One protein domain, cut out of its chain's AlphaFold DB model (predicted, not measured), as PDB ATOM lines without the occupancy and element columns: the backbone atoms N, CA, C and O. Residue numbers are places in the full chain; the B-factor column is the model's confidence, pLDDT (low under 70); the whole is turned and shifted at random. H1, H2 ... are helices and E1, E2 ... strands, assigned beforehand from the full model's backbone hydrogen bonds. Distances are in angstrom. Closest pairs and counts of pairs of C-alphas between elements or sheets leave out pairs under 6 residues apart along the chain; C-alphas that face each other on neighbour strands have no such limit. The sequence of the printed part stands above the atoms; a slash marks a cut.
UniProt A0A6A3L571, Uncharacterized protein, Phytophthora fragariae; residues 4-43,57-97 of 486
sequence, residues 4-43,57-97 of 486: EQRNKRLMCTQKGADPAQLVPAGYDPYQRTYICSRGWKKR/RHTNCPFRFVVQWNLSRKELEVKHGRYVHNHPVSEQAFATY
ATOM      1  N   GLU A   4     -28.188  -1.835  26.935       81.56
ATOM      2  CA  GLU A   4     -28.511  -0.897  25.853       81.56
ATOM      3  C   GLU A   4     -28.059   0.530  26.170       81.56
ATOM      4  O   GLU A   4     -27.386   1.170  25.363       81.56
ATOM      5  N   GLN A   5     -28.369   1.024  27.375       83.44
ATOM      6  CA  GLN A   5     -28.002   2.373  27.804       83.44
ATOM      7  C   GLN A   5     -26.479   2.549  27.912       83.44
ATOM      8  O   GLN A   5     -25.988   3.661  27.723       83.44
ATOM      9  N   ARG A   6     -25.721   1.479  28.197       82.75
ATOM     10  CA  ARG A   6     -24.255   1.495  28.110       82.75
ATOM     11  C   ARG A   6     -23.776   1.424  26.662       82.75
ATOM     12  O   ARG A   6     -22.979   2.270  26.277       82.75
ATOM     13  N   ASN A   7     -24.253   0.468  25.871       84.94
ATOM     14  CA  ASN A   7     -23.782   0.264  24.500       84.94
ATOM     15  C   ASN A   7     -24.049   1.510  23.646       84.94
ATOM     16  O   ASN A   7     -23.120   2.026  23.034       84.94
ATOM     17  N   LYS A   8     -25.247   2.106  23.734       85.69
ATOM     18  CA  LYS A   8     -25.582   3.377  23.068       85.69
ATOM     19  C   LYS A   8     -24.664   4.540  23.476       85.69
ATOM     20  O   LYS A   8     -24.401   5.406  22.656       85.69
ATOM     21  N   ARG A   9     -24.144   4.560  24.711       84.94
ATOM     22  CA  ARG A   9     -23.141   5.551  25.154       84.94
ATOM     23  C   ARG A   9     -21.736   5.246  24.637       84.94
ATOM     24  O   ARG A   9     -21.009   6.181  24.333       84.94
ATOM     25  N   LEU A  10     -21.358   3.970  24.546       83.75
ATOM     26  CA  LEU A  10     -20.065   3.556  23.994       83.75
ATOM     27  C   LEU A  10     -19.973   3.858  22.497       83.75
ATOM     28  O   LEU A  10     -18.952   4.385  22.072       83.75
ATOM     29  N   MET A  11     -21.043   3.620  21.730       79.31
ATOM     30  CA  MET A  11     -21.095   3.922  20.288       79.31
ATOM     31  C   MET A  11     -20.949   5.423  19.976       79.31
ATOM     32  O   MET A  11     -20.529   5.780  18.884       79.31
ATOM     33  N   CYS A  12     -21.211   6.311  20.944       80.75
ATOM     34  CA  CYS A  12     -20.909   7.746  20.849       80.75
ATOM     35  C   CYS A  12     -19.442   8.098  21.186       80.75
ATOM     36  O   CYS A  12     -19.134   9.258  21.449       80.75
ATOM     37  N   THR A  13     -18.536   7.118  21.237       80.56
ATOM     38  CA  THR A  13     -17.103   7.302  21.518       80.56
ATOM     39  C   THR A  13     -16.265   6.414  20.598       80.56
ATOM     40  O   THR A  13     -16.740   5.372  20.156       80.56
ATOM     41  N   GLN A  14     -14.990   6.751  20.380       74.06
ATOM     42  CA  GLN A  14     -14.057   5.918  19.595       74.06
ATOM     43  C   GLN A  14     -13.978   4.459  20.096       74.06
ATOM     44  O   GLN A  14     -13.777   3.541  19.310       74.06
ATOM     45  N   LYS A  15     -14.214   4.225  21.396       70.69
ATOM     46  CA  LYS A  15     -14.239   2.887  22.014       70.69
ATOM     47  C   LYS A  15     -15.462   2.038  21.643       70.69
ATOM     48  O   LYS A  15     -15.492   0.860  21.971       70.69
ATOM     49  N   GLY A  16     -16.465   2.617  20.986       68.44
ATOM     50  CA  GLY A  16     -17.620   1.895  20.453       68.44
ATOM     51  C   GLY A  16     -17.424   1.321  19.050       68.44
ATOM     52  O   GLY A  16     -18.309   0.607  18.591       68.44
ATOM     53  N   ALA A  17     -16.304   1.621  18.381       71.31
ATOM     54  CA  ALA A  17     -15.938   0.994  17.107       71.31
ATOM     55  C   ALA A  17     -15.432  -0.452  17.288       71.31
ATOM     56  O   ALA A  17     -15.499  -1.250  16.359       71.31
ATOM     57  N   ASP A  18     -14.953  -0.791  18.487       75.88
ATOM     58  CA  ASP A  18     -14.524  -2.137  18.861       75.88
ATOM     59  C   ASP A  18     -15.719  -2.954  19.402       75.88
ATOM     60  O   ASP A  18     -16.237  -2.639  20.485       75.88
ATOM     61  N   PRO A  19     -16.166  -4.019  18.704       73.50
ATOM     62  CA  PRO A  19     -17.286  -4.836  19.158       73.50
ATOM     63  C   PRO A  19     -16.994  -5.589  20.467       73.50
ATOM     64  O   PRO A  19     -17.937  -5.889  21.200       73.50
ATOM     65  N   ALA A  20     -15.726  -5.839  20.821       74.06
ATOM     66  CA  ALA A  20     -15.355  -6.518  22.064       74.06
ATOM     67  C   ALA A  20     -15.582  -5.651  23.322       74.06
ATOM     68  O   ALA A  20     -15.666  -6.177  24.433       74.06
ATOM     69  N   GLN A  21     -15.729  -4.327  23.173       75.19
ATOM     70  CA  GLN A  21     -16.022  -3.410  24.285       75.19
ATOM     71  C   GLN A  21     -17.528  -3.231  24.560       75.19
ATOM     72  O   GLN A  21     -17.909  -2.668  25.600       75.19
ATOM     73  N   LEU A  22     -18.394  -3.732  23.671       80.50
ATOM     74  CA  LEU A  22     -19.845  -3.752  23.852       80.50
ATOM     75  C   LEU A  22     -20.259  -4.817  24.880       80.50
ATOM     76  O   LEU A  22     -19.678  -5.891  24.983       80.50
ATOM     77  N   VAL A  23     -21.312  -4.536  25.649       79.56
ATOM     78  CA  VAL A  23     -21.864  -5.492  26.620       79.56
ATOM     79  C   VAL A  23     -22.638  -6.597  25.874       79.56
ATOM     80  O   VAL A  23     -23.596  -6.258  25.156       79.56
ATOM     81  N   PRO A  24     -22.292  -7.894  26.041       78.62
ATOM     82  CA  PRO A  24     -22.959  -9.001  25.346       78.62
ATOM     83  C   PRO A  24     -24.418  -9.216  25.783       78.62
ATOM     84  O   PRO A  24     -24.893  -8.627  26.757       78.62
ATOM     85  N   ALA A  25     -25.150 -10.060  25.050       74.56
ATOM     86  CA  ALA A  25     -26.490 -10.502  25.445       74.56
ATOM     87  C   ALA A  25     -26.442 -11.332  26.747       74.56
ATOM     88  O   ALA A  25     -25.425 -11.944  27.052       74.56
ATOM     89  N   GLY A  26     -27.517 -11.300  27.542       72.00
ATOM     90  CA  GLY A  26     -27.583 -11.905  28.885       72.00
ATOM     91  C   GLY A  26     -27.060 -11.014  30.025       72.00
ATOM     92  O   GLY A  26     -27.563 -11.091  31.141       72.00
ATOM     93  N   TYR A  27     -26.135 -10.087  29.758       73.06
ATOM     94  CA  TYR A  27     -25.499  -9.234  30.777       73.06
ATOM     95  C   TYR A  27     -26.328  -7.974  31.138       73.06
ATOM     96  O   TYR A  27     -25.781  -6.870  31.246       73.06
ATOM     97  N   ASP A  28     -27.651  -8.107  31.318       74.06
ATOM     98  CA  ASP A  28     -28.533  -7.000  31.731       74.06
ATOM     99  C   ASP A  28     -29.049  -7.126  33.184       74.06
ATOM    100  O   ASP A  28     -29.459  -8.203  33.614       74.06
ATOM    101  N   PRO A  29     -29.080  -6.027  33.965       81.06
ATOM    102  CA  PRO A  29     -28.476  -4.729  33.684       81.06
ATOM    103  C   PRO A  29     -26.974  -4.740  33.954       81.06
ATOM    104  O   PRO A  29     -26.528  -5.179  35.013       81.06
ATOM    105  N   TYR A  30     -26.213  -4.131  33.040       81.06
ATOM    106  CA  TYR A  30     -24.755  -4.001  33.131       81.06
ATOM    107  C   TYR A  30     -24.255  -3.490  34.502       81.06
ATOM    108  O   TYR A  30     -23.175  -3.858  34.967       81.06
ATOM    109  N   GLN A  31     -25.029  -2.601  35.134       84.12
ATOM    110  CA  GLN A  31     -24.670  -1.956  36.395       84.12
ATOM    111  C   GLN A  31     -25.906  -1.652  37.256       84.12
ATOM    112  O   GLN A  31     -26.819  -0.933  36.816       84.12
ATOM    113  N   ARG A  32     -25.891  -2.096  38.521       87.12
ATOM    114  CA  ARG A  32     -26.862  -1.725  39.567       87.12
ATOM    115  C   ARG A  32     -26.172  -0.933  40.681       87.12
ATOM    116  O   ARG A  32     -25.162  -1.362  41.227       87.12
ATOM    117  N   THR A  33     -26.744   0.212  41.049       86.00
ATOM    118  CA  THR A  33     -26.289   1.006  42.201       86.00
ATOM    119  C   THR A  33     -27.175   0.709  43.400       86.00
ATOM    120  O   THR A  33     -28.386   0.916  43.337       86.00
ATOM    121  N   TYR A  34     -26.568   0.270  44.495       85.88
ATOM    122  CA  TYR A  34     -27.231   0.004  45.764       85.88
ATOM    123  C   TYR A  34     -26.998   1.185  46.708       85.88
ATOM    124  O   TYR A  34     -25.892   1.717  46.798       85.88
ATOM    125  N   ILE A  35     -28.052   1.610  47.400       86.81
ATOM    126  CA  ILE A  35     -28.034   2.683  48.402       86.81
ATOM    127  C   ILE A  35     -28.849   2.249  49.614       86.81
ATOM    128  O   ILE A  35     -29.771   1.439  49.490       86.81
ATOM    129  N   CYS A  36     -28.567   2.824  50.782       85.06
ATOM    130  CA  CYS A  36     -29.450   2.629  51.925       85.06
ATOM    131  C   CYS A  36     -30.840   3.236  51.650       85.06
ATOM    132  O   CYS A  36     -30.972   4.291  51.025       85.06
ATOM    133  N   SER A  37     -31.891   2.628  52.202       79.44
ATOM    134  CA  SER A  37     -33.261   3.159  52.187       79.44
ATOM    135  C   SER A  37     -33.394   4.552  52.831       79.44
ATOM    136  O   SER A  37     -34.322   5.290  52.501       79.44
ATOM    137  N   ARG A  38     -32.443   4.956  53.688       80.06
ATOM    138  CA  ARG A  38     -32.335   6.316  54.254       80.06
ATOM    139  C   ARG A  38     -31.429   7.268  53.451       80.06
ATOM    140  O   ARG A  38     -31.350   8.449  53.783       80.06
ATOM    141  N   GLY A  39     -30.768   6.770  52.401       82.94
ATOM    142  CA  GLY A  39     -29.850   7.499  51.507       82.94
ATOM    143  C   GLY A  39     -30.500   8.115  50.262       82.94
ATOM    144  O   GLY A  39     -29.824   8.750  49.454       82.94
ATOM    145  N   TRP A  40     -31.815   7.958  50.085       79.69
ATOM    146  CA  TRP A  40     -32.549   8.649  49.023       79.69
ATOM    147  C   TRP A  40     -32.535  10.166  49.245       79.69
ATOM    148  O   TRP A  40     -32.959  10.642  50.297       79.69
ATOM    149  N   LYS A  41     -32.131  10.929  48.219       74.94
ATOM    150  CA  LYS A  41     -32.301  12.391  48.197       74.94
ATOM    151  C   LYS A  41     -33.782  12.744  48.401       74.94
ATOM    152  O   LYS A  41     -34.650  12.125  47.780       74.94
ATOM    153  N   LYS A  42     -34.060  13.765  49.225       68.94
ATOM    154  CA  LYS A  42     -35.412  14.278  49.527       68.94
ATOM    155  C   LYS A  42     -36.186  14.550  48.227       68.94
ATOM    156  O   LYS A  42     -35.909  15.522  47.527       68.94
ATOM    157  N   ARG A  43     -37.155  13.689  47.889       68.19
ATOM    158  CA  ARG A  43     -37.985  13.858  46.682       68.19
ATOM    159  C   ARG A  43     -38.827  15.133  46.817       68.19
ATOM    160  O   ARG A  43     -39.603  15.241  47.778       68.19
ATOM    161  N   ARG A  57     -38.180   8.778  56.789       64.88
ATOM    162  CA  ARG A  57     -36.918   8.128  57.229       64.88
ATOM    163  C   ARG A  57     -35.666   8.538  56.417       64.88
ATOM    164  O   ARG A  57     -34.759   7.726  56.249       64.88
ATOM    165  N   HIS A  58     -35.599   9.748  55.858       70.62
ATOM    166  CA  HIS A  58     -34.446  10.203  55.061       70.62
ATOM    167  C   HIS A  58     -33.387  10.867  55.951       70.62
ATOM    168  O   HIS A  58     -33.609  11.966  56.447       70.62
ATOM    169  N   THR A  59     -32.221  10.233  56.103       76.75
ATOM    170  CA  THR A  59     -31.069  10.780  56.853       76.75
ATOM    171  C   THR A  59     -29.938  11.247  55.931       76.75
ATOM    172  O   THR A  59     -28.841  11.529  56.403       76.75
ATOM    173  N   ASN A  60     -30.164  11.279  54.609       82.50
ATOM    174  CA  ASN A  60     -29.121  11.444  53.586       82.50
ATOM    175  C   ASN A  60     -27.948  10.460  53.787       82.50
ATOM    176  O   ASN A  60     -26.784  10.817  53.610       82.50
ATOM    177  N   CYS A  61     -28.263   9.223  54.191       86.62
ATOM    178  CA  CYS A  61     -27.277   8.193  54.514       86.62
ATOM    179  C   CYS A  61     -26.247   8.000  53.381       86.62
ATOM    180  O   CYS A  61     -26.654   7.714  52.251       86.62
ATOM    181  N   PRO A  62     -24.933   8.121  53.662       87.06
ATOM    182  CA  PRO A  62     -23.893   8.074  52.637       87.06
ATOM    183  C   PRO A  62     -23.581   6.654  52.138       87.06
ATOM    184  O   PRO A  62     -22.762   6.508  51.229       87.06
ATOM    185  N   PHE A  63     -24.221   5.625  52.709       88.25
ATOM    186  CA  PHE A  63     -24.055   4.234  52.303       88.25
ATOM    187  C   PHE A  63     -24.465   4.020  50.840       88.25
ATOM    188  O   PHE A  63     -25.637   4.190  50.472       88.25
ATOM    189  N   ARG A  64     -23.500   3.600  50.017       87.88
ATOM    190  CA  ARG A  64     -23.676   3.313  48.589       87.88
ATOM    191  C   ARG A  64     -22.608   2.339  48.104       87.88
ATOM    192  O   ARG A  64     -21.447   2.503  48.453       87.88
ATOM    193  N   PHE A  65     -22.968   1.422  47.215       89.25
ATOM    194  CA  PHE A  65     -22.011   0.684  46.387       89.25
ATOM    195  C   PHE A  65     -22.579   0.448  44.984       89.25
ATOM    196  O   PHE A  65     -23.770   0.651  44.732       89.25
ATOM    197  N   VAL A  66     -21.723   0.061  44.045       85.81
ATOM    198  CA  VAL A  66     -22.093  -0.273  42.668       85.81
ATOM    199  C   VAL A  66     -21.696  -1.717  42.407       85.81
ATOM    200  O   VAL A  66     -20.541  -2.063  42.603       85.81
ATOM    201  N   VAL A  67     -22.627  -2.533  41.916       87.75
ATOM    202  CA  VAL A  67     -22.320  -3.839  41.320       87.75
ATOM    203  C   VAL A  67     -22.309  -3.660  39.804       87.75
ATOM    204  O   VAL A  67     -23.243  -3.073  39.246       87.75
ATOM    205  N   GLN A  68     -21.241  -4.104  39.149       84.50
ATOM    206  CA  GLN A  68     -20.976  -3.848  37.735       84.50
ATOM    207  C   GLN A  68     -20.269  -5.044  37.093       84.50
ATOM    208  O   GLN A  68     -19.334  -5.589  37.674       84.50
ATOM    209  N   TRP A  69     -20.660  -5.414  35.875       81.44
ATOM    210  CA  TRP A  69     -19.968  -6.473  35.138       81.44
ATOM    211  C   TRP A  69     -18.562  -6.047  34.691       81.44
ATOM    212  O   TRP A  69     -18.377  -5.034  34.000       81.44
ATOM    213  N   ASN A  70     -17.571  -6.860  35.049       83.12
ATOM    214  CA  ASN A  70     -16.223  -6.832  34.503       83.12
ATOM    215  C   ASN A  70     -16.207  -7.695  33.230       83.12
ATOM    216  O   ASN A  70     -16.242  -8.920  33.306       83.12
ATOM    217  N   LEU A  71     -16.210  -7.052  32.057       76.94
ATOM    218  CA  LEU A  71     -16.368  -7.744  30.768       76.94
ATOM    219  C   LEU A  71     -15.184  -8.666  30.438       76.94
ATOM    220  O   LEU A  71     -15.392  -9.723  29.854       76.94
ATOM    221  N   SER A  72     -13.968  -8.304  30.861       78.62
ATOM    222  CA  SER A  72     -12.755  -9.100  30.634       78.62
ATOM    223  C   SER A  72     -12.731 -10.387  31.461       78.62
ATOM    224  O   SER A  72     -12.265 -11.411  30.978       78.62
ATOM    225  N   ARG A  73     -13.251 -10.345  32.697       78.12
ATOM    226  CA  ARG A  73     -13.332 -11.509  33.602       78.12
ATOM    227  C   ARG A  73     -14.663 -12.271  33.522       78.12
ATOM    228  O   ARG A  73     -14.751 -13.366  34.056       78.12
ATOM    229  N   LYS A  74     -15.691 -11.702  32.877       76.38
ATOM    230  CA  LYS A  74     -17.092 -12.184  32.875       76.38
ATOM    231  C   LYS A  74     -17.688 -12.352  34.287       76.38
ATOM    232  O   LYS A  74     -18.531 -13.209  34.516       76.38
ATOM    233  N   GLU A  75     -17.290 -11.491  35.223       81.25
ATOM    234  CA  GLU A  75     -17.685 -11.549  36.642       81.25
ATOM    235  C   GLU A  75     -18.384 -10.263  37.113       81.25
ATOM    236  O   GLU A  75     -18.243  -9.191  36.513       81.25
ATOM    237  N   LEU A  76     -19.115 -10.350  38.230       82.56
ATOM    238  CA  LEU A  76     -19.710  -9.200  38.914       82.56
ATOM    239  C   LEU A  76     -18.729  -8.596  39.925       82.56
ATOM    240  O   LEU A  76     -18.432  -9.193  40.956       82.56
ATOM    241  N   GLU A  77     -18.280  -7.372  39.664       83.12
ATOM    242  CA  GLU A  77     -17.328  -6.653  40.507       83.12
ATOM    243  C   GLU A  77     -18.025  -5.534  41.300       83.12
ATOM    244  O   GLU A  77     -18.884  -4.812  40.774       83.12
ATOM    245  N   VAL A  78     -17.646  -5.355  42.569       85.69
ATOM    246  CA  VAL A  78     -18.199  -4.303  43.435       85.69
ATOM    247  C   VAL A  78     -17.268  -3.093  43.452       85.69
ATOM    248  O   VAL A  78     -16.142  -3.164  43.933       85.69
ATOM    249  N   LYS A  79     -17.746  -1.952  42.949       83.88
ATOM    250  CA  LYS A  79     -16.977  -0.704  42.815       83.88
ATOM    251  C   LYS A  79     -17.638   0.454  43.568       83.88
ATOM    252  O   LYS A  79     -18.829   0.424  43.884       83.88
ATOM    253  N   HIS A  80     -16.872   1.518  43.822       82.38
ATOM    254  CA  HIS A  80     -17.347   2.768  44.443       82.38
ATOM    255  C   HIS A  80     -18.078   2.574  45.792       82.38
ATOM    256  O   HIS A  80     -19.046   3.282  46.091       82.38
ATOM    257  N   GLY A  81     -17.639   1.586  46.578       85.50
ATOM    258  CA  GLY A  81     -18.234   1.225  47.861       85.50
ATOM    259  C   GLY A  81     -17.904   2.221  48.974       85.50
ATOM    260  O   GLY A  81     -16.743   2.491  49.261       85.50
ATOM    261  N   ARG A  82     -18.941   2.736  49.634       84.12
ATOM    262  CA  ARG A  82     -18.876   3.465  50.902       84.12
ATOM    263  C   ARG A  82     -19.837   2.782  51.867       84.12
ATOM    264  O   ARG A  82     -21.046   2.972  51.767       84.12
ATOM    265  N   TYR A  83     -19.298   1.996  52.795       86.06
ATOM    266  CA  TYR A  83     -20.073   1.104  53.670       86.06
ATOM    267  C   TYR A  83     -20.435   1.718  55.036       86.06
ATOM    268  O   TYR A  83     -20.710   1.005  55.996       86.06
ATOM    269  N   VAL A  84     -20.454   3.052  55.127       84.12
ATOM    270  CA  VAL A  84     -20.712   3.799  56.368       84.12
ATOM    271  C   VAL A  84     -22.171   4.258  56.428       84.12
ATOM    272  O   VAL A  84     -22.655   4.916  55.505       84.12
ATOM    273  N   HIS A  85     -22.852   3.965  57.536       85.50
ATOM    274  CA  HIS A  85     -24.186   4.485  57.850       85.50
ATOM    275  C   HIS A  85     -24.111   5.667  58.824       85.50
ATOM    276  O   HIS A  85     -23.238   5.711  59.681       85.50
ATOM    277  N   ASN A  86     -25.059   6.603  58.722       86.12
ATOM    278  CA  ASN A  86     -25.223   7.727  59.659       86.12
ATOM    279  C   ASN A  86     -26.479   7.582  60.545       86.12
ATOM    280  O   ASN A  86     -27.103   8.564  60.937       86.12
ATOM    281  N   HIS A  87     -26.902   6.342  60.775       81.44
ATOM    282  CA  HIS A  87     -28.080   5.968  61.551       81.44
ATOM    283  C   HIS A  87     -27.915   4.524  62.049       81.44
ATOM    284  O   HIS A  87     -27.216   3.750  61.389       81.44
ATOM    285  N   PRO A  88     -28.598   4.114  63.134       77.19
ATOM    286  CA  PRO A  88     -28.614   2.716  63.549       77.19
ATOM    287  C   PRO A  88     -29.165   1.818  62.433       77.19
ATOM    288  O   PRO A  88     -30.156   2.149  61.764       77.19
ATOM    289  N   VAL A  89     -28.504   0.678  62.246       80.62
ATOM    290  CA  VAL A  89     -28.941  -0.437  61.403       80.62
ATOM    291  C   VAL A  89     -29.141  -1.618  62.339       80.62
ATOM    292  O   VAL A  89     -28.179  -2.126  62.901       80.62
ATOM    293  N   SER A  90     -30.391  -2.026  62.530       76.31
ATOM    294  CA  SER A  90     -30.758  -3.211  63.302       76.31
ATOM    295  C   SER A  90     -31.831  -3.993  62.559       76.31
ATOM    296  O   SER A  90     -32.562  -3.438  61.732       76.31
ATOM    297  N   GLU A  91     -31.938  -5.281  62.865       74.75
ATOM    298  CA  GLU A  91     -32.948  -6.167  62.294       74.75
ATOM    299  C   GLU A  91     -34.369  -5.703  62.632       74.75
ATOM    300  O   GLU A  91     -35.188  -5.545  61.733       74.75
ATOM    301  N   GLN A  92     -34.631  -5.320  63.886       70.75
ATOM    302  CA  GLN A  92     -35.893  -4.690  64.298       70.75
ATOM    303  C   GLN A  92     -36.210  -3.433  63.464       70.75
ATOM    304  O   GLN A  92     -37.330  -3.249  62.979       70.75
ATOM    305  N   ALA A  93     -35.214  -2.569  63.228       72.25
ATOM    306  CA  ALA A  93     -35.403  -1.393  62.385       72.25
ATOM    307  C   ALA A  93     -35.695  -1.778  60.925       72.25
ATOM    308  O   ALA A  93     -36.489  -1.082  60.287       72.25
ATOM    309  N   PHE A  94     -35.102  -2.865  60.412       75.06
ATOM    310  CA  PHE A  94     -35.400  -3.428  59.094       75.06
ATOM    311  C   PHE A  94     -36.811  -4.024  59.027       75.06
ATOM    312  O   PHE A  94     -37.546  -3.648  58.121       75.06
ATOM    313  N   ALA A  95     -37.240  -4.836  59.998       71.88
ATOM    314  CA  ALA A  95     -38.561  -5.468  60.033       71.88
ATOM    315  C   ALA A  95     -39.698  -4.455  59.798       71.88
ATOM    316  O   ALA A  95     -40.568  -4.684  58.961       71.88
ATOM    317  N   THR A  96     -39.624  -3.266  60.414       70.94
ATOM    318  CA  THR A  96     -40.645  -2.203  60.274       70.94
ATOM    319  C   THR A  96     -40.797  -1.568  58.876       70.94
ATOM    320  O   THR A  96     -41.666  -0.709  58.705       70.94
ATOM    321  N   TYR A  97     -39.978  -1.899  57.870       68.69
ATOM    322  CA  TYR A  97     -40.117  -1.314  56.528       68.69
ATOM    323  C   TYR A  97     -41.322  -1.900  55.751       68.69
ATOM    324  O   TYR A  97     -41.667  -3.069  55.901       68.69
TER     325      TYR A  97
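This is residues 4 to 43 and 57 to 97 of the 486 residues of an uncharacterized protein of Phytophthora fragariae (UniProt A0A6A3L571). With little regular structure, the model is an elongated, open chain: a narrow three-stranded wall, with the short helix H1 toward one end and H2 at the other, both off the sheet. The 81 printed residues run H1, E1, E2, E3, H2; the sheet's order is E1, E2, E3, antiparallel. The class is mixed, with 32 residues in named elements. It is only just loose, close to extended, with a radius of gyration of the C-alphas of 17.0 A and spans of 50 by 27 by 19 A.

E2, residues 64 to 70, is the inner strand. E1, residues 31 to 35, is antiparallel to it at 165 degrees, with N 34 and O 65 2.8 A apart, within hydrogen-bond range. E3, residues 75 to 82, forms a hairpin with E2 at 156 degrees, with N 70 and O 75 2.8 A apart, within range. H1, residues 4 to 10, and H2, residues 91 to 95, are apart. Every O i to N i+4 pair is within range in H2, 2 of 3 in H1.

H1 begins at C-alpha 4 (-28.511, -0.897, 25.853) and H2 ends at C-alpha 95 (-38.561, -5.468, 60.033). E2 spans 18.9 A and E3 20.7 A.

Residues 44 to 56 are not printed; C-alphas 43 and 57 are 12.1 A apart. H1 to E1 is a long link. Residues 16, 42 to 43, 57 and 97 have pLDDT under 70.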